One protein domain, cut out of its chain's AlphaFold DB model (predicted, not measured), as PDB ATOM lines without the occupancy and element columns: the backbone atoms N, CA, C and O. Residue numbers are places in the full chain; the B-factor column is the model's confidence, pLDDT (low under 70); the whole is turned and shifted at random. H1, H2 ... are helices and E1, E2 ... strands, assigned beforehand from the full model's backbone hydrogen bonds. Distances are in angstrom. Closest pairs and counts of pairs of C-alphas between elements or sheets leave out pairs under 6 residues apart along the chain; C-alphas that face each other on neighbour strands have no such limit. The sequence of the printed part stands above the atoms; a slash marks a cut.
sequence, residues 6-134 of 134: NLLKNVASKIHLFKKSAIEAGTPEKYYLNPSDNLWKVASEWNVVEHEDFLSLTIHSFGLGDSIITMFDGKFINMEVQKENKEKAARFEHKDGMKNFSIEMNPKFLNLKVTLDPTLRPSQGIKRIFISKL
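AT A GLANCE: This is residues 6 to 134 of the 134 residues of an uncharacterized protein of Papaver somniferum (UniProt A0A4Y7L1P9). Two antiparallel sheets of four strands lie partly face to face as a two-layer core, their strands running mostly along the long axis. H2 lies beyond one end of this core and H5 beyond the other, H3 and H4 sit at the H5 end where the chain passes between the sheets, and H1 lies away from them. The printed part has 129 residues with five named helices and eight named strands, in the order H1 H2 E1 H3 E2 E3 H4 E4 E5 H5 E6 E7 E8; the sheets run E1 E6 E5 E4 and E2 E3 E8 E7. The class is mixed, helices and strands; the whole is compact, with a radius of gyration of the C-alphas of 15.3 A and spans of 48 by 41 by 23 A.

IN THESE COORDINATES: In the first sheet, E1 is residues 32 to 35, starting at C-alpha 32 (-28.651, 47.839, -25.084), E6 is 100 to 105, 16.6 A long, E5 is 76 to 83, 21.6 A, and E4 is 67 to 73, 19.5 A. In the second, E2 is residues 46 to 50, 13.7 A, E3 is 54 to 60, 19.6 A, E8 is 126 to 133, 22.4 A, ending at C-alpha 133 (-23.441, 55.298, -17.892), and E7 is 110 to 116, 16.3 A. The helices are short: H1 is residues 6 to 9, from C-alpha 6 (-32.842, 38.906, -41.245), H2 is 19 to 24, H3 is 37 to 40, H4 is 61 to 64 and H5 is 86 to 90.

HOW THE PARTS SIT: E1 and E6 are antiparallel at 172 degrees, with N 34 and O 104 2.8 A apart, within hydrogen-bond range. E6 and E5 have N 79 and O 101 at 2.8 A, and the hairpin E4 and E5 has N 71 and O 78 at 2.8 A. Residues 15 to 16 pair antiparallel with residues 32 to 33 of E1. In the strongly twisted second sheet, only just so with C-alphas up to 4.3 A off its best plane, the hairpin E2 and E3 has N 49 and O 56 at 2.9 A, E3 and E8 have N 57 and O 129 at 2.9 A, and the hairpin E7 and E8, at 144 degrees, has N 111 and O 132 at 2.8 A. E1 and E2 are apart; the closest C-alphas of E4 and E7 are those of Phe 72 and Leu 112, 7.7 A. H3 is on the first sheet but over none of its strands; its closest C-alphas to E6 are those of Leu 39 and Phe 101, 5.5 A. H4 only grazes both sheets, and is close to H5 but not clearly touching, Gly 63 and Lys 88 having the closest C-alphas at 7.8 A. H2 and H5 are on neither sheet, and H1 is apart from H2 and E1. Each O i to N i+4 pair in H2 and H5 is within hydrogen-bond range; H1, H3 and H4 are too short for one.

THE WHOLE: The C-alphas farthest apart, of Glu 24 and Glu 87, are 47.5 A apart. The printed part has no cut and no long link. Mean pLDDT of the printed part is 76.6; residues 6 to 13, 18 to 23, 84 to 98, 112 to 116 and 122 are under 70.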
ATOM      1  N   ASN A   6     -34.219  38.683 -41.730       33.66
ATOM      2  CA  ASN A   6     -32.842  38.906 -41.245       33.66
ATOM      3  C   ASN A   6     -32.724  40.075 -40.251       33.66
ATOM      4  O   ASN A   6     -31.806  40.093 -39.437       33.66
ATOM      5  N   LEU A   7     -33.662  41.028 -40.280       36.25
ATOM      6  CA  LEU A   7     -33.717  42.124 -39.307       36.25
ATOM      7  C   LEU A   7     -34.226  41.648 -37.940       36.25
ATOM      8  O   LEU A   7     -33.769  42.150 -36.920       36.25
ATOM      9  N   LEU A   8     -35.123  40.659 -37.900       35.38
ATOM     10  CA  LEU A   8     -35.709  40.164 -36.649       35.38
ATOM     11  C   LEU A   8     -34.754  39.278 -35.837       35.38
ATOM     12  O   LEU A   8     -34.771  39.349 -34.610       35.38
ATOM     13  N   LYS A   9     -33.862  38.513 -36.487       34.62
ATOM     14  CA  LYS A   9     -32.842  37.719 -35.771       34.62
ATOM     15  C   LYS A   9     -31.884  38.584 -34.943       34.62
ATOM     16  O   LYS A   9     -31.485  38.171 -33.867       34.62
ATOM     17  N   ASN A  10     -31.586  39.795 -35.412       44.75
ATOM     18  CA  ASN A  10     -30.626  40.709 -34.783       44.75
ATOM     19  C   ASN A  10     -31.252  41.613 -33.697       44.75
ATOM     20  O   ASN A  10     -30.551  42.343 -33.001       44.75
ATOM     21  N   VAL A  11     -32.587  41.623 -33.584       45.25
ATOM     22  CA  VAL A  11     -33.317  42.373 -32.543       45.25
ATOM     23  C   VAL A  11     -33.649  41.467 -31.355       45.25
ATOM     24  O   VAL A  11     -33.643  41.934 -30.222       45.25
ATOM     25  N   ALA A  12     -33.864  40.166 -31.584       49.91
ATOM     26  CA  ALA A  12     -34.162  39.203 -30.520       49.91
ATOM     27  C   ALA A  12     -32.956  38.861 -29.615       49.91
ATOM     28  O   ALA A  12     -33.152  38.329 -28.528       49.91
ATOM     29  N   SER A  13     -31.727  39.175 -30.038       66.25
ATOM     30  CA  SER A  13     -30.481  38.878 -29.313       66.25
ATOM     31  C   SER A  13     -29.965  40.040 -28.455       66.25
ATOM     32  O   SER A  13     -28.890  39.932 -27.870       66.25
ATOM     33  N   LYS A  14     -30.680  41.168 -28.378       74.56
ATOM     34  CA  LYS A  14     -30.237  42.335 -27.605       74.56
ATOM     35  C   LYS A  14     -30.730  42.258 -26.170       74.56
ATOM     36  O   LYS A  14     -31.926  42.123 -25.913       74.56
ATOM     37  N   ILE A  15     -29.813  42.434 -25.226       76.44
ATOM     38  CA  ILE A  15     -30.159  42.697 -23.834       76.44
ATOM     39  C   ILE A  15     -30.466  44.184 -23.722       76.44
ATOM     40  O   ILE A  15     -29.564  45.020 -23.675       76.44
ATOM     41  N   HIS A  16     -31.756  44.511 -23.700       75.19
ATOM     42  CA  HIS A  16     -32.214  45.852 -23.366       75.19
ATOM     43  C   HIS A  16     -32.042  46.084 -21.869       75.19
ATOM     44  O   HIS A  16     -32.627  45.381 -21.044       75.19
ATOM     45  N   LEU A  17     -31.222  47.072 -21.542       70.75
ATOM     46  CA  LEU A  17     -30.943  47.496 -20.178       70.75
ATOM     47  C   LEU A  17     -31.800  48.735 -19.860       70.75
ATOM     48  O   LEU A  17     -32.373  49.329 -20.774       70.75
ATOM     49  N   PHE A  18     -31.892  49.155 -18.594       65.94
ATOM     50  CA  PHE A  18     -32.478  50.457 -18.237       65.94
ATOM     51  C   PHE A  18     -33.945  50.677 -18.622       65.94
ATOM     52  O   PHE A  18     -34.292  51.756 -19.100       65.94
ATOM     53  N   LYS A  19     -34.859  49.723 -18.399       65.06
ATOM     54  CA  LYS A  19     -36.270  49.953 -18.778       65.06
ATOM     55  C   LYS A  19     -36.818  51.281 -18.241       65.06
ATOM     56  O   LYS A  19     -37.512  51.957 -18.974       65.06
ATOM     57  N   LYS A  20     -36.466  51.703 -17.022       67.56
ATOM     58  CA  LYS A  20     -36.963  52.967 -16.457       67.56
ATOM     59  C   LYS A  20     -36.262  54.205 -17.035       67.56
ATOM     60  O   LYS A  20     -36.926  55.009 -17.680       67.56
ATOM     61  N   SER A  21     -34.942  54.330 -16.879       65.81
ATOM     62  CA  SER A  21     -34.191  55.504 -17.361       65.81
ATOM     63  C   SER A  21     -34.278  55.678 -18.877       65.81
ATOM     64  O   SER A  21     -34.307  56.793 -19.383       65.81
ATOM     65  N   ALA A  22     -34.366  54.578 -19.620       67.19
ATOM     66  CA  ALA A  22     -34.463  54.626 -21.067       67.19
ATOM     67  C   ALA A  22     -35.881  54.977 -21.557       67.19
ATOM     68  O   ALA A  22     -36.025  55.600 -22.610       67.19
ATOM     69  N   ILE A  23     -36.920  54.640 -20.775       69.94
ATOM     70  CA  ILE A  23     -38.284  55.163 -20.967       69.94
ATOM     71  C   ILE A  23     -38.323  56.663 -20.647       69.94
ATOM     72  O   ILE A  23     -38.889  57.421 -21.428       69.94
ATOM     73  N   GLU A  24     -37.684  57.106 -19.560       73.88
ATOM     74  CA  GLU A  24     -37.588  58.529 -19.194       73.88
ATOM     75  C   GLU A  24     -36.839  59.348 -20.262       73.88
ATOM     76  O   GLU A  24     -37.258  60.450 -20.605       73.88
ATOM     77  N   ALA A  25     -35.792  58.781 -20.869       71.38
ATOM     78  CA  ALA A  25     -35.065  59.373 -21.994       71.38
ATOM     79  C   ALA A  25     -35.797  59.258 -23.352       71.38
ATOM     80  O   ALA A  25     -35.271  59.687 -24.383       71.38
ATOM     81  N   GLY A  26     -36.980  58.631 -23.389       78.00
ATOM     82  CA  GLY A  26     -37.834  58.498 -24.573       78.00
ATOM     83  C   GLY A  26     -37.286  57.616 -25.704       78.00
ATOM     84  O   GLY A  26     -37.881  57.586 -26.777       78.00
ATOM     85  N   THR A  27     -36.160  56.916 -25.505       78.00
ATOM     86  CA  THR A  27     -35.513  56.083 -26.544       78.00
ATOM     87  C   THR A  27     -34.966  54.751 -25.994       78.00
ATOM     88  O   THR A  27     -33.764  54.471 -26.087       78.00
ATOM     89  N   PRO A  28     -35.827  53.896 -25.409       74.38
ATOM     90  CA  PRO A  28     -35.418  52.668 -24.725       74.38
ATOM     91  C   PRO A  28     -34.698  51.641 -25.600       74.38
ATOM     92  O   PRO A  28     -33.840  50.894 -25.134       74.38
ATOM     93  N   GLU A  29     -34.977  51.635 -26.897       76.12
ATOM     94  CA  GLU A  29     -34.336  50.761 -27.872       76.12
ATOM     95  C   GLU A  29     -32.832  51.019 -28.029       76.12
ATOM     96  O   GLU A  29     -32.101  50.167 -28.541       76.12
ATOM     97  N   LYS A  30     -32.356  52.190 -27.592       77.06
ATOM     98  CA  LYS A  30     -30.957  52.601 -27.718       77.06
ATOM     99  C   LYS A  30     -30.092  52.197 -26.529       77.06
ATOM    100  O   LYS A  30     -28.872  52.268 -26.656       77.06
ATOM    101  N   TYR A  31     -30.694  51.750 -25.432       79.75
ATOM    102  CA  TYR A  31     -30.004  51.302 -24.227       79.75
ATOM    103  C   TYR A  31     -29.883  49.778 -24.247       79.75
ATOM    104  O   TYR A  31     -30.741  49.053 -23.741       79.75
ATOM    105  N   TYR A  32     -28.833  49.275 -24.894       84.44
ATOM    106  CA  TYR A  32     -28.651  47.839 -25.084       84.44
ATOM    107  C   TYR A  32     -27.196  47.396 -24.941       84.44
ATOM    108  O   TYR A  32     -26.260  48.156 -25.202       84.44
ATOM    109  N   LEU A  33     -27.048  46.115 -24.610       88.12
ATOM    110  CA  LEU A  33     -25.893  45.296 -24.957       88.12
ATOM    111  C   LEU A  33     -26.333  44.267 -25.997       88.12
ATOM    112  O   LEU A  33     -27.416  43.695 -25.897       88.12
ATOM    113  N   ASN A  34     -25.508  44.046 -27.008       90.88
ATOM    114  CA  ASN A  34     -25.762  43.112 -28.096       90.88
ATOM    115  C   ASN A  34     -24.629  42.072 -28.118       90.88
ATOM    116  O   ASN A  34     -23.580  42.324 -28.720       90.88
ATOM    117  N   PRO A  35     -24.791  40.953 -27.392       90.81
ATOM    118  CA  PRO A  35     -23.845  39.844 -27.385       90.81
ATOM    119  C   PRO A  35     -23.810  39.152 -28.749       90.81
ATOM    120  O   PRO A  35     -24.842  39.008 -29.406       90.81
ATOM    121  N   SER A  36     -22.637  38.670 -29.153       89.62
ATOM    122  CA  SER A  36     -22.510  37.836 -30.346       89.62
ATOM    123  C   SER A  36     -23.216  36.490 -30.175       89.62
ATOM    124  O   SER A  36     -23.376  35.989 -29.060       89.62
ATOM    125  N   ASP A  37     -23.572  35.849 -31.289       85.31
ATOM    126  CA  ASP A  37     -24.209  34.525 -31.281       85.31
ATOM    127  C   ASP A  37     -23.394  33.483 -30.501       85.31
ATOM    128  O   ASP A  37     -23.955  32.634 -29.810       85.31
ATOM    129  N   ASN A  38     -22.061  33.550 -30.575       84.56
ATOM    130  CA  ASN A  38     -21.192  32.659 -29.806       84.56
ATOM    131  C   ASN A  38     -21.281  32.929 -28.306       84.56
ATOM    132  O   ASN A  38     -21.269  31.985 -27.526       84.56
ATOM    133  N   LEU A  39     -21.409  34.194 -27.902       86.12
ATOM    134  CA  LEU A  39     -21.517  34.563 -26.494       86.12
ATOM    135  C   LEU A  39     -22.877  34.152 -25.912       86.12
ATOM    136  O   LEU A  39     -22.956  33.724 -24.762       86.12
ATOM    137  N   TRP A  40     -23.937  34.180 -26.724       86.12
ATOM    138  CA  TRP A  40     -25.250  33.647 -26.347       86.12
ATOM    139  C   TRP A  40     -25.251  32.139 -26.086       86.12
ATOM    140  O   TRP A  40     -25.946  31.680 -25.182       86.12
ATOM    141  N   LYS A  41     -24.451  31.361 -26.823       82.62
ATOM    142  CA  LYS A  41     -24.332  29.905 -26.608       82.62
ATOM    143  C   LYS A  41     -23.689  29.542 -25.267       82.62
ATOM    144  O   LYS A  41     -23.856  28.422 -24.800       82.62
ATOM    145  N   VAL A  42     -22.981  30.484 -24.649       83.19
ATOM    146  CA  VAL A  42     -22.282  30.332 -23.364       83.19
ATOM    147  C   VAL A  42     -22.834  31.303 -22.322       83.19
ATOM    148  O   VAL A  42     -22.094  31.855 -21.516       83.19
ATOM    149  N   ALA A  43     -24.153  31.521 -22.328       85.62
ATOM    150  CA  ALA A  43     -24.828  32.437 -21.407       85.62
ATOM    151  C   ALA A  43     -24.594  32.133 -19.912       85.62
ATOM    152  O   ALA A  43     -24.739  33.028 -19.091       85.62
ATOM    153  N   SER A  44     -24.206  30.904 -19.542       86.25
ATOM    154  CA  SER A  44     -23.801  30.566 -18.167       86.25
ATOM    155  C   SER A  44     -22.464  31.181 -17.751       86.25
ATOM    156  O   SER A  44     -22.205  31.335 -16.562       86.25
ATOM    157  N   GLU A  45     -21.615  31.534 -18.717       88.50
ATOM    158  CA  GLU A  45     -20.242  31.990 -18.487       88.50
ATOM    159  C   GLU A  45     -20.121  33.509 -18.401       88.50
ATOM    160  O   GLU A  45     -19.020  34.045 -18.275       88.50
ATOM    161  N   TRP A  46     -21.231  34.236 -18.469       90.81
ATOM    162  CA  TRP A  46     -21.212  35.678 -18.310       90.81
ATOM    163  C   TRP A  46     -22.543  36.200 -17.784       90.81
ATOM    164  O   TRP A  46     -23.594  35.586 -17.932       90.81
ATOM    165  N   ASN A  47     -22.495  37.361 -17.146       91.56
ATOM    166  CA  ASN A  47     -23.689  38.066 -16.707       91.56
ATOM    167  C   ASN A  47     -23.444  39.571 -16.688       91.56
ATOM    168  O   ASN A  47     -22.302  40.036 -16.690       91.56
ATOM    169  N   VAL A  48     -24.538  40.322 -16.659       88.38
ATOM    170  CA  VAL A  48     -24.518  41.774 -16.525       88.38
ATOM    171  C   VAL A  48     -25.452  42.165 -15.397       88.38
ATOM    172  O   VAL A  48     -26.619  41.776 -15.388       88.38
ATOM    173  N   VAL A  49     -24.931  42.951 -14.461       87.88
ATOM    174  CA  VAL A  49     -25.690  43.548 -13.363       87.88
ATOM    175  C   VAL A  49     -25.718  45.056 -13.554       87.88
ATOM    176  O   VAL A  49     -24.691  45.683 -13.808       87.88
ATOM    177  N   GLU A  50     -26.902  45.646 -13.445       85.19
ATOM    178  CA  GLU A  50     -27.088  47.091 -13.517       85.19
ATOM    179  C   GLU A  50     -26.997  47.711 -12.113       85.19
ATOM    180  O   GLU A  50     -27.689  47.279 -11.193       85.19
ATOM    181  N   HIS A  51     -26.154  48.733 -11.960       85.88
ATOM    182  CA  HIS A  51     -26.060  49.599 -10.775       85.88
ATOM    183  C   HIS A  51     -26.526  51.008 -11.131       85.88
ATOM    184  O   HIS A  51     -26.820  51.243 -12.289       85.88
ATOM    185  N   GLU A  52     -26.595  51.953 -10.193       82.44
ATOM    186  CA  GLU A  52     -27.065  53.321 -10.478       82.44
ATOM    187  C   GLU A  52     -26.229  54.013 -11.569       82.44
ATOM    188  O   GLU A  52     -26.794  54.408 -12.588       82.44
ATOM    189  N   ASP A  53     -24.896  54.004 -11.431       84.00
ATOM    190  CA  ASP A  53     -23.961  54.762 -12.289       84.00
ATOM    191  C   ASP A  53     -23.219  53.923 -13.347       84.00
ATOM    192  O   ASP A  53     -22.567  54.452 -14.254       84.00
ATOM    193  N   PHE A  54     -23.289  52.596 -13.254       85.69
ATOM    194  CA  PHE A  54     -22.537  51.703 -14.138       85.69
ATOM    195  C   PHE A  54     -23.217  50.344 -14.331       85.69
ATOM    196  O   PHE A  54     -24.160  49.978 -13.631       85.69
ATOM    197  N   LEU A  55     -22.711  49.577 -15.292       87.06
ATOM    198  CA  LEU A  55     -22.997  48.159 -15.475       87.06
ATOM    199  C   LEU A  55     -21.782  47.348 -15.040       87.06
ATOM    200  O   LEU A  55     -20.653  47.688 -15.394       87.06
ATOM    201  N   SER A  56     -22.006  46.265 -14.307       89.50
ATOM    202  CA  SER A  56     -20.984  45.275 -14.000       89.50
ATOM    203  C   SER A  56     -21.145  44.083 -14.936       89.50
ATOM    204  O   SER A  56     -22.074  43.292 -14.788       89.50
ATOM    205  N   LEU A  57     -20.252  43.963 -15.915       89.50
ATOM    206  CA  LEU A  57     -20.145  42.792 -16.777       89.50
ATOM    207  C   LEU A  57     -19.156  41.812 -16.144       89.50
ATOM    208  O   LEU A  57     -17.977  42.134 -15.994       89.50
ATOM    209  N   THR A  58     -19.625  40.617 -15.796       90.69
ATOM    210  CA  THR A  58     -18.791  39.530 -15.266       90.69
ATOM    211  C   THR A  58     -18.648  38.436 -16.314       90.69
ATOM    212  O   THR A  58     -19.632  38.044 -16.933       90.69
ATOM    213  N   ILE A  59     -17.425  37.943 -16.507       89.44
ATOM    214  CA  ILE A  59     -17.075  36.926 -17.502       89.44
ATOM    215  C   ILE A  59     -16.232  35.843 -16.828       89.44
ATOM    216  O   ILE A  59     -15.195  36.143 -16.233       89.44
ATOM    217  N   HIS A  60     -16.660  34.592 -16.949       88.50
ATOM    218  CA  HIS A  60     -15.972  33.399 -16.471       88.50
ATOM    219  C   HIS A  60     -15.080  32.853 -17.589       88.50
ATOM    220  O   HIS A  60     -15.490  32.052 -18.427       88.50
ATOM    221  N   SER A  61     -13.830  33.314 -17.630       81.19
ATOM    222  CA  SER A  61     -12.914  33.009 -18.730       81.19
ATOM    223  C   SER A  61     -12.653  31.512 -18.876       81.19
ATOM    224  O   SER A  61     -12.572  31.036 -19.999       81.19
ATOM    225  N   PHE A  62     -12.609  30.746 -17.782       79.56
ATOM    226  CA  PHE A  62     -12.379  29.298 -17.847       79.56
ATOM    227  C   PHE A  62     -13.483  28.508 -18.550       79.56
ATOM    228  O   PHE A  62     -13.191  27.420 -19.058       79.56
ATOM    229  N   GLY A  63     -14.715  29.021 -18.570       77.44
ATOM    230  CA  GLY A  63     -15.814  28.426 -19.327       77.44
ATOM    231  C   GLY A  63     -15.766  28.759 -20.815       77.44
ATOM    232  O   GLY A  63     -16.228  27.974 -21.636       77.44
ATOM    233  N   LEU A  64     -15.132  29.878 -21.167       78.00
ATOM    234  CA  LEU A  64     -14.919  30.305 -22.547       78.00
ATOM    235  C   LEU A  64     -13.658  29.672 -23.177       78.00
ATOM    236  O   LEU A  64     -13.653  29.364 -24.365       78.00
ATOM    237  N   GLY A  65     -12.581  29.471 -22.406       76.38
ATOM    238  CA  GLY A  65     -11.306  28.931 -22.896       76.38
ATOM    239  C   GLY A  65     -10.154  29.027 -21.886       76.38
ATOM    240  O   GLY A  65     -10.293  29.599 -20.809       76.38
ATOM    241  N   ASP A  66      -8.990  28.464 -22.215       71.31
ATOM    242  CA  ASP A  66      -7.853  28.428 -21.274       71.31
ATOM    243  C   ASP A  66      -6.998  29.704 -21.308       71.31
ATOM    244  O   ASP A  66      -6.291  30.005 -20.349       71.31
ATOM    245  N   SER A  67      -7.061  30.472 -22.399       79.06
ATOM    246  CA  SER A  67      -6.364  31.753 -22.529       79.06
ATOM    247  C   SER A  67      -7.198  32.716 -23.351       79.06
ATOM    248  O   SER A  67      -7.409  32.474 -24.539       79.06
ATOM    249  N   ILE A  68      -7.650  33.804 -22.727       81.81
ATOM    250  CA  ILE A  68      -8.549  34.779 -23.348       81.81
ATOM    251  C   ILE A  68      -7.947  36.167 -23.273       81.81
ATOM    252  O   ILE A  68      -7.632  36.664 -22.192       81.81
ATOM    253  N   ILE A  69      -7.845  36.809 -24.430       84.94
ATOM    254  CA  ILE A  69      -7.521  38.225 -24.543       84.94
ATOM    255  C   ILE A  69      -8.835  38.987 -24.671       84.94
ATOM    256  O   ILE A  69      -9.680  38.634 -25.485       84.94
ATOM    257  N   THR A  70      -9.016  40.038 -23.870       86.06
ATOM    258  CA  THR A  70     -10.138  40.971 -24.046       86.06
ATOM    259  C   THR A  70      -9.608  42.288 -24.574       86.06
ATOM    260  O   THR A  70      -8.713  42.868 -23.961       86.06
ATOM    261  N   MET A  71     -10.194  42.767 -25.660       87.81
ATOM    262  CA  MET A  71      -9.877  44.040 -26.289       87.81
ATOM    263  C   MET A  71     -11.097  44.952 -26.232       87.81
ATOM    264  O   MET A  71     -12.235  44.499 -26.359       87.81
ATOM    265  N   PHE A  72     -10.845  46.241 -26.047       86.38
ATOM    266  CA  PHE A  72     -11.867  47.278 -26.033       86.38
ATOM    267  C   PHE A  72     -11.669  48.144 -27.270       86.38
ATOM    268  O   PHE A  72     -10.615  48.759 -27.415       86.38
ATOM    269  N   ASP A  73     -12.657  48.162 -28.159       84.56
ATOM    270  CA  ASP A  73     -12.587  48.896 -29.422       84.56
ATOM    271  C   ASP A  73     -13.862  49.712 -29.631       84.56
ATOM    272  O   ASP A  73     -14.907  49.195 -30.039       84.56
ATOM    273  N   GLY A  74     -13.791  50.997 -29.281       84.12
ATOM    274  CA  GLY A  74     -14.904  51.936 -29.371       84.12
ATOM    275  C   GLY A  74     -16.142  51.442 -28.621       84.12
ATOM    276  O   GLY A  74     -16.243  51.570 -27.406       84.12
ATOM    277  N   LYS A  75     -17.097  50.882 -29.367       88.31
ATOM    278  CA  LYS A  75     -18.367  50.359 -28.850       88.31
ATOM    279  C   LYS A  75     -18.389  48.842 -28.633       88.31
ATOM    280  O   LYS A  75     -19.446  48.295 -28.323       88.31
ATOM    281  N   PHE A  76     -17.266  48.162 -28.832       90.25
ATOM    282  CA  PHE A  76     -17.158  46.713 -28.728       90.25
ATOM    283  C   PHE A  76     -16.254  46.296 -27.570       90.25
ATOM    284  O   PHE A  76     -15.171  46.843 -27.362       90.25
ATOM    285  N   ILE A  77     -16.692  45.264 -26.855       90.75
ATOM    286  CA  ILE A  77     -15.837  44.431 -26.011       90.75
ATOM    287  C   ILE A  77     -15.621  43.138 -26.784       90.75
ATOM    288  O   ILE A  77     -16.564  42.370 -26.955       90.75
ATOM    289  N   ASN A  78     -14.403  42.902 -27.254       91.19
ATOM    290  CA  ASN A  78     -14.034  41.700 -27.995       91.19
ATOM    291  C   ASN A  78     -13.268  40.749 -27.080       91.19
ATOM    292  O   ASN A  78     -12.435  41.185 -26.289       91.19
ATOM    293  N   MET A  79     -13.531  39.452 -27.189       89.44
ATOM    294  CA  MET A  79     -12.825  38.408 -26.457       89.44
ATOM    295  C   MET A  79     -12.360  37.337 -27.428       89.44
ATOM    296  O   MET A  79     -13.175  36.744 -28.133       89.44
ATOM    297  N   GLU A  80     -11.061  37.078 -27.424       88.69
ATOM    298  CA  GLU A  80     -10.426  36.096 -28.289       88.69
ATOM    299  C   GLU A  80      -9.761  34.993 -27.462       88.69
ATOM    300  O   GLU A  80      -8.945  35.267 -26.578       88.69
ATOM    301  N   VAL A  81     -10.086  33.741 -27.768       83.62
ATOM    302  CA  VAL A  81      -9.467  32.547 -27.196       83.62
ATOM    303  C   VAL A  81      -8.187  32.238 -27.970       83.62
ATOM    304  O   VAL A  81      -8.220  31.726 -29.086       83.62
ATOM    305  N   GLN A  82      -7.046  32.514 -27.347       79.12
ATOM    306  CA  GLN A  82      -5.712  32.298 -27.920       79.12
ATOM    307  C   GLN A  82      -5.284  30.829 -27.881       79.12
ATOM    308  O   GLN A  82      -4.564  30.348 -28.754       79.12
ATOM    309  N   LYS A  83      -5.728  30.096 -26.854       72.38
ATOM    310  CA  LYS A  83      -5.449  28.668 -26.700       72.38
ATOM    311  C   LYS A  83      -6.746  27.924 -26.445       72.38
ATOM    312  O   LYS A  83      -7.354  28.045 -25.382       72.38
ATOM    313  N   GLU A  84      -7.163  27.172 -27.454       64.69
ATOM    314  CA  GLU A  84      -8.359  26.344 -27.396       64.69
ATOM    315  C   GLU A  84      -8.112  25.130 -26.497       64.69
ATOM    316  O   GLU A  84      -7.139  24.389 -26.664       64.69
ATOM    317  N   ASN A  85      -9.012  24.920 -25.543       65.19
ATOM    318  CA  ASN A  85      -9.055  23.690 -24.775       65.19
ATOM    319  C   ASN A  85      -9.911  22.687 -25.549       65.19
ATOM    320  O   ASN A  85     -11.132  22.818 -25.572       65.19
ATOM    321  N   LYS A  86      -9.284  21.698 -26.195       64.44
ATOM    322  CA  LYS A  86      -9.990  20.723 -27.046       64.44
ATOM    323  C   LYS A  86     -11.045  19.905 -26.286       64.44
ATOM    324  O   LYS A  86     -12.071  19.568 -26.867       64.44
ATOM    325  N   GLU A  87     -10.834  19.631 -24.998       63.06
ATOM    326  CA  GLU A  87     -11.796  18.904 -24.156       63.06
ATOM    327  C   GLU A  87     -13.019  19.766 -23.811       63.06
ATOM    328  O   GLU A  87     -14.150  19.283 -23.824       63.06
ATOM    329  N   LYS A  88     -12.821  21.065 -23.555       61.19
ATOM    330  CA  LYS A  88     -13.932  22.007 -23.337       61.19
ATOM    331  C   LYS A  88     -14.623  22.407 -24.639       61.19
ATOM    332  O   LYS A  88     -15.834  22.563 -24.635       61.19
ATOM    333  N   ALA A  89     -13.903  22.515 -25.754       59.56
ATOM    334  CA  ALA A  89     -14.492  22.756 -27.072       59.56
ATOM    335  C   ALA A  89     -15.447  21.617 -27.470       59.56
ATOM    336  O   ALA A  89     -16.510  21.865 -28.041       59.56
ATOM    337  N   ALA A  90     -15.117  20.379 -27.077       57.50
ATOM    338  CA  ALA A  90     -15.988  19.223 -27.245       57.50
ATOM    339  C   ALA A  90     -17.281  19.306 -26.411       57.50
ATOM    340  O   ALA A  90     -18.309  18.825 -26.884       57.50
ATOM    341  N   ARG A  91     -17.281  19.967 -25.234       56.62
ATOM    342  CA  ARG A  91     -18.508  20.176 -24.422       56.62
ATOM    343  C   ARG A  91     -19.604  20.932 -25.168       56.62
ATOM    344  O   ARG A  91     -20.761  20.846 -24.773       56.62
ATOM    345  N   PHE A  92     -19.245  21.670 -26.213       59.56
ATOM    346  CA  PHE A  92     -20.183  22.468 -26.988       59.56
ATOM    347  C   PHE A  92     -20.484  21.866 -28.375       59.56
ATOM    348  O   PHE A  92     -21.227  22.472 -29.132       59.56
ATOM    349  N   GLU A  93     -19.953  20.685 -28.728       54.03
ATOM    350  CA  GLU A  93     -20.194  20.007 -30.024       54.03
ATOM    351  C   GLU A  93     -19.974  20.897 -31.272       54.03
ATOM    352  O   GLU A  93     -20.730  20.853 -32.247       54.03
ATOM    353  N   HIS A  94     -18.952  21.756 -31.276       59.75
ATOM    354  CA  HIS A  94     -18.776  22.736 -32.354       59.75
ATOM    355  C   HIS A  94     -17.618  22.403 -33.294       59.75
ATOM    356  O   HIS A  94     -16.487  22.191 -32.868       59.75
ATOM    357  N   LYS A  95     -17.918  22.384 -34.601       48.00
ATOM    358  CA  LYS A  95     -16.993  21.973 -35.668       48.00
ATOM    359  C   LYS A  95     -15.915  23.001 -36.033       48.00
ATOM    360  O   LYS A  95     -14.932  22.586 -36.622       48.00
ATOM    361  N   ASP A  96     -16.050  24.277 -35.656       50.56
ATOM    362  CA  ASP A  96     -15.077  25.331 -36.002       50.56
ATOM    363  C   ASP A  96     -15.026  26.464 -34.956       50.56
ATOM    364  O   ASP A  96     -15.535  27.558 -35.177       50.56
ATOM    365  N   GLY A  97     -14.393  26.223 -33.805       57.44
ATOM    366  CA  GLY A  97     -13.758  27.283 -33.015       57.44
ATOM    367  C   GLY A  97     -14.652  28.437 -32.538       57.44
ATOM    368  O   GLY A  97     -14.687  29.511 -33.145       57.44
ATOM    369  N   MET A  98     -15.235  28.291 -31.341       68.88
ATOM    370  CA  MET A  98     -15.648  29.431 -30.505       68.88
ATOM    371  C   MET A  98     -14.412  30.217 -30.027       68.88
ATOM    372  O   MET A  98     -14.057  30.226 -28.851       68.88
ATOM    373  N   LYS A  99     -13.708  30.844 -30.967       76.62
ATOM    374  CA  LYS A  99     -12.488  31.604 -30.698       76.62
ATOM    375  C   LYS A  99     -12.780  33.066 -30.442       76.62
ATOM    376  O   LYS A  99     -12.009  33.702 -29.748       76.62
ATOM    377  N   ASN A 100     -13.893  33.575 -30.962       86.50
ATOM    378  CA  ASN A 100     -14.235  34.987 -30.899       86.50
ATOM    379  C   ASN A 100     -15.627  35.185 -30.301       86.50
ATOM    380  O   ASN A 100     -16.618  34.622 -30.780       86.50
ATOM    381  N   PHE A 101     -15.685  36.042 -29.290       88.88
ATOM    382  CA  PHE A 101     -16.899  36.524 -28.649       88.88
ATOM    383  C   PHE A 101     -16.884  38.048 -28.647       88.88
ATOM    384  O   PHE A 101     -15.818  38.664 -28.604       88.88
ATOM    385  N   SER A 102     -18.057  38.671 -28.671       91.56
ATOM    386  CA  SER A 102     -18.129  40.120 -28.557       91.56
ATOM    387  C   SER A 102     -19.416  40.590 -27.903       91.56
ATOM    388  O   SER A 102     -20.420  39.879 -27.881       91.56
ATOM    389  N   ILE A 103     -19.361  41.801 -27.359       91.75
ATOM    390  CA  ILE A 103     -20.521  42.571 -26.926       91.75
ATOM    391  C   ILE A 103     -20.425  43.931 -27.601       91.75
ATOM    392  O   ILE A 103     -19.468  44.671 -27.378       91.75
ATOM    393  N   GLU A 104     -21.421  44.261 -28.411       91.44
ATOM    394  CA  GLU A 104     -21.623  45.611 -28.924       91.44
ATOM    395  C   GLU A 104     -22.502  46.400 -27.953       91.44
ATOM    396  O   GLU A 104     -23.501  45.893 -27.443       91.44
ATOM    397  N   MET A 105     -22.163  47.662 -27.722       88.62
ATOM    398  CA  MET A 105     -22.973  48.584 -26.931       88.62
ATOM    399  C   MET A 105     -23.277  49.858 -27.713       88.62
ATOM    400  O   MET A 105     -22.688  50.129 -28.760       88.62
ATOM    401  N   ASN A 106     -24.192  50.677 -27.204       87.25
ATOM    402  CA  ASN A 106     -24.430  51.994 -27.777       87.25
ATOM    403  C   ASN A 106     -23.561  53.061 -27.088       87.25
ATOM    404  O   ASN A 106     -23.857  53.427 -25.946       87.25
ATOM    405  N   PRO A 107     -22.553  53.630 -27.775       85.19
ATOM    406  CA  PRO A 107     -21.620  54.576 -27.166       85.19
ATOM    407  C   PRO A 107     -22.264  55.922 -26.799       85.19
ATOM    408  O   PRO A 107     -21.633  56.745 -26.150       85.19
ATOM    409  N   LYS A 108     -23.514  56.175 -27.217       83.50
ATOM    410  CA  LYS A 108     -24.265  57.377 -26.821       83.50
ATOM    411  C   LYS A 108     -24.711  57.363 -25.359       83.50
ATOM    412  O   LYS A 108     -25.005  58.423 -24.829       83.50
ATOM    413  N   PHE A 109     -24.800  56.181 -24.753       78.69
ATOM    414  CA  PHE A 109     -25.354  55.985 -23.407       78.69
ATOM    415  C   PHE A 109     -24.422  55.208 -22.485       78.69
ATOM    416  O   PHE A 109     -24.565  55.256 -21.268       78.69
ATOM    417  N   LEU A 110     -23.486  54.467 -23.072       79.69
ATOM    418  CA  LEU A 110     -22.538  53.637 -22.357       79.69
ATOM    419  C   LEU A 110     -21.132  54.025 -22.783       79.69
ATOM    420  O   LEU A 110     -20.844  54.142 -23.971       79.69
ATOM    421  N   ASN A 111     -20.253  54.193 -21.807       79.88
ATOM    422  CA  ASN A 111     -18.848  54.451 -22.037       79.88
ATOM    423  C   ASN A 111     -18.002  53.382 -21.351       79.88
ATOM    424  O   ASN A 111     -18.134  53.120 -20.151       79.88
ATOM    425  N   LEU A 112     -17.091  52.790 -22.116       69.25
ATOM    426  CA  LEU A 112     -16.070  51.901 -21.593       69.25
ATOM    427  C   LEU A 112     -14.996  52.711 -20.869       69.25
ATOM    428  O   LEU A 112     -13.923  52.985 -21.404       69.25
ATOM    429  N   LYS A 113     -15.244  53.041 -19.603       65.88
ATOM    430  CA  LYS A 113     -14.143  53.315 -18.683       65.88
ATOM    431  C   LYS A 113     -13.601  51.968 -18.242       65.88
ATOM    432  O   LYS A 113     -14.186  51.320 -17.385       65.88
ATOM    433  N   VAL A 114     -12.519  51.512 -18.871       59.69
ATOM    434  CA  VAL A 114     -11.875  50.243 -18.512       59.69
ATOM    435  C   VAL A 114     -11.352  50.353 -17.081       59.69
ATOM    436  O   VAL A 114     -10.240  50.804 -16.828       59.69
ATOM    437  N   THR A 115     -12.179  49.956 -16.126       65.69
ATOM    438  CA  THR A 115     -11.781  49.705 -14.750       65.69
ATOM    439  C   THR A 115     -11.916  48.209 -14.546       65.69
ATOM    440  O   THR A 115     -13.019  47.662 -14.532       65.69
ATOM    441  N   LEU A 116     -10.771  47.536 -14.483       67.75
ATOM    442  CA  LEU A 116     -10.715  46.157 -14.026       67.75
ATOM    443  C   LEU A 116     -10.906  46.170 -12.513       67.75
ATOM    444  O   LEU A 116     -10.316  47.006 -11.833       67.75
ATOM    445  N   ASP A 117     -11.729  45.261 -12.000       72.56
ATOM    446  CA  ASP A 117     -11.888  45.084 -10.558       72.56
ATOM    447  C   ASP A 117     -10.541  44.642  -9.946       72.56
ATOM    448  O   ASP A 117     -10.090  43.526 -10.226       72.56
ATOM    449  N   PRO A 118      -9.877  45.486  -9.132       73.12
ATOM    450  CA  PRO A 118      -8.548  45.185  -8.603       73.12
ATOM    451  C   PRO A 118      -8.577  44.080  -7.540       73.12
ATOM    452  O   PRO A 118      -7.527  43.580  -7.141       73.12
ATOM    453  N   THR A 119      -9.765  43.698  -7.061       79.94
ATOM    454  CA  THR A 119      -9.928  42.641  -6.056       79.94
ATOM    455  C   THR A 119      -9.875  41.240  -6.665       79.94
ATOM    456  O   THR A 119      -9.631  40.266  -5.949       79.94
ATOM    457  N   LEU A 120     -10.061  41.126  -7.985       78.94
ATOM    458  CA  LEU A 120     -10.055  39.854  -8.693       78.94
ATOM    459  C   LEU A 120      -8.648  39.482  -9.150       78.94
ATOM    460  O   LEU A 120      -7.956  40.240  -9.832       78.94
ATOM    461  N   ARG A 121      -8.234  38.261  -8.813       76.38
ATOM    462  CA  ARG A 121      -6.971  37.700  -9.295       76.38
ATOM    463  C   ARG A 121      -7.210  37.008 -10.636       76.38
ATOM    464  O   ARG A 121      -8.157  36.227 -10.734       76.38
ATOM    465  N   PRO A 122      -6.321  37.169 -11.633       69.19
ATOM    466  CA  PRO A 122      -6.429  36.451 -12.906       69.19
ATOM    467  C   PRO A 122      -6.565  34.928 -12.749       69.19
ATOM    468  O   PRO A 122      -7.256  34.283 -13.532       69.19
ATOM    469  N   SER A 123      -5.970  34.355 -11.696       75.12
ATOM    470  CA  SER A 123      -6.058  32.925 -11.374       75.12
ATOM    471  C   SER A 123      -7.467  32.436 -11.030       75.12
ATOM    472  O   SER A 123      -7.710  31.235 -11.074       75.12
ATOM    473  N   GLN A 124      -8.398  33.332 -10.697       80.94
ATOM    474  CA  GLN A 124      -9.789  32.970 -10.421       80.94
ATOM    475  C   GLN A 124     -10.589  32.721 -11.705       80.94
ATOM    476  O   GLN A 124     -11.700  32.206 -11.627       80.94
ATOM    477  N   GLY A 125     -10.053  33.090 -12.876       81.62
ATOM    478  CA  GLY A 125     -10.758  32.945 -14.150       81.62
ATOM    479  C   GLY A 125     -12.034  33.784 -14.230       81.62
ATOM    480  O   GLY A 125     -12.955  33.437 -14.964       81.62
ATOM    481  N   ILE A 126     -12.109  34.863 -13.449       86.44
ATOM    482  CA  ILE A 126     -13.221  35.810 -13.452       86.44
ATOM    483  C   ILE A 126     -12.668  37.162 -13.868       86.44
ATOM    484  O   ILE A 126     -11.700  37.661 -13.293       86.44
ATOM    485  N   LYS A 127     -13.314  37.770 -14.856       86.44
ATOM    486  CA  LYS A 127     -13.050  39.138 -15.272       86.44
ATOM    487  C   LYS A 127     -14.300  39.967 -15.049       86.44
ATOM    488  O   LYS A 127     -15.356  39.642 -15.584       86.44
ATOM    489  N   ARG A 128     -14.166  41.043 -14.279       89.25
ATOM    490  CA  ARG A 128     -15.225  42.030 -14.084       89.25
ATOM    491  C   ARG A 128     -14.839  43.338 -14.755       89.25
ATOM    492  O   ARG A 128     -13.740  43.848 -14.544       89.25
ATOM    493  N   ILE A 129     -15.746  43.833 -15.587       87.69
ATOM    494  CA  ILE A 129     -15.606  45.052 -16.375       87.69
ATOM    495  C   ILE A 129     -16.729  45.989 -15.949       87.69
ATOM    496  O   ILE A 129     -17.901  45.612 -15.987       87.69
ATOM    497  N   PHE A 130     -16.370  47.209 -15.567       88.00
ATOM    498  CA  PHE A 130     -17.341  48.259 -15.291       88.00
ATOM    499  C   PHE A 130     -17.564  49.109 -16.544       88.00
ATOM    500  O   PHE A 130     -16.614  49.594 -17.150       88.00
ATOM    501  N   ILE A 131     -18.822  49.268 -16.950       86.62
ATOM    502  CA  ILE A 131     -19.223  50.088 -18.099       86.62
ATOM    503  C   ILE A 131     -19.997  51.277 -17.545       86.62
ATOM    504  O   ILE A 131     -21.060  51.101 -16.954       86.62
ATOM    505  N   SER A 132     -19.455  52.481 -17.689       85.44
ATOM    506  CA  SER A 132     -20.079  53.691 -17.155       85.44
ATOM    507  C   SER A 132     -21.307  54.077 -17.964       85.44
ATOM    508  O   SER A 132     -21.324  53.941 -19.189       85.44
ATOM    509  N   LYS A 133     -22.308  54.612 -17.273       80.56
ATOM    510  CA  LYS A 133     -23.441  55.298 -17.892       80.56
ATOM    511  C   LYS A 133     -23.028  56.735 -18.230       80.56
ATOM    512  O   LYS A 133     -22.213  57.314 -17.508       80.56
ATOM    513  N   LEU A 134     -23.516  57.256 -19.355       78.75
ATOM    514  CA  LEU A 134     -23.319  58.644 -19.793       78.75
ATOM    515  C   LEU A 134     -24.515  59.522 -19.431       78.75
ATOM    516  O   LEU A 134     -25.652  58.999 -19.489       78.75
TER     517      LEU A 134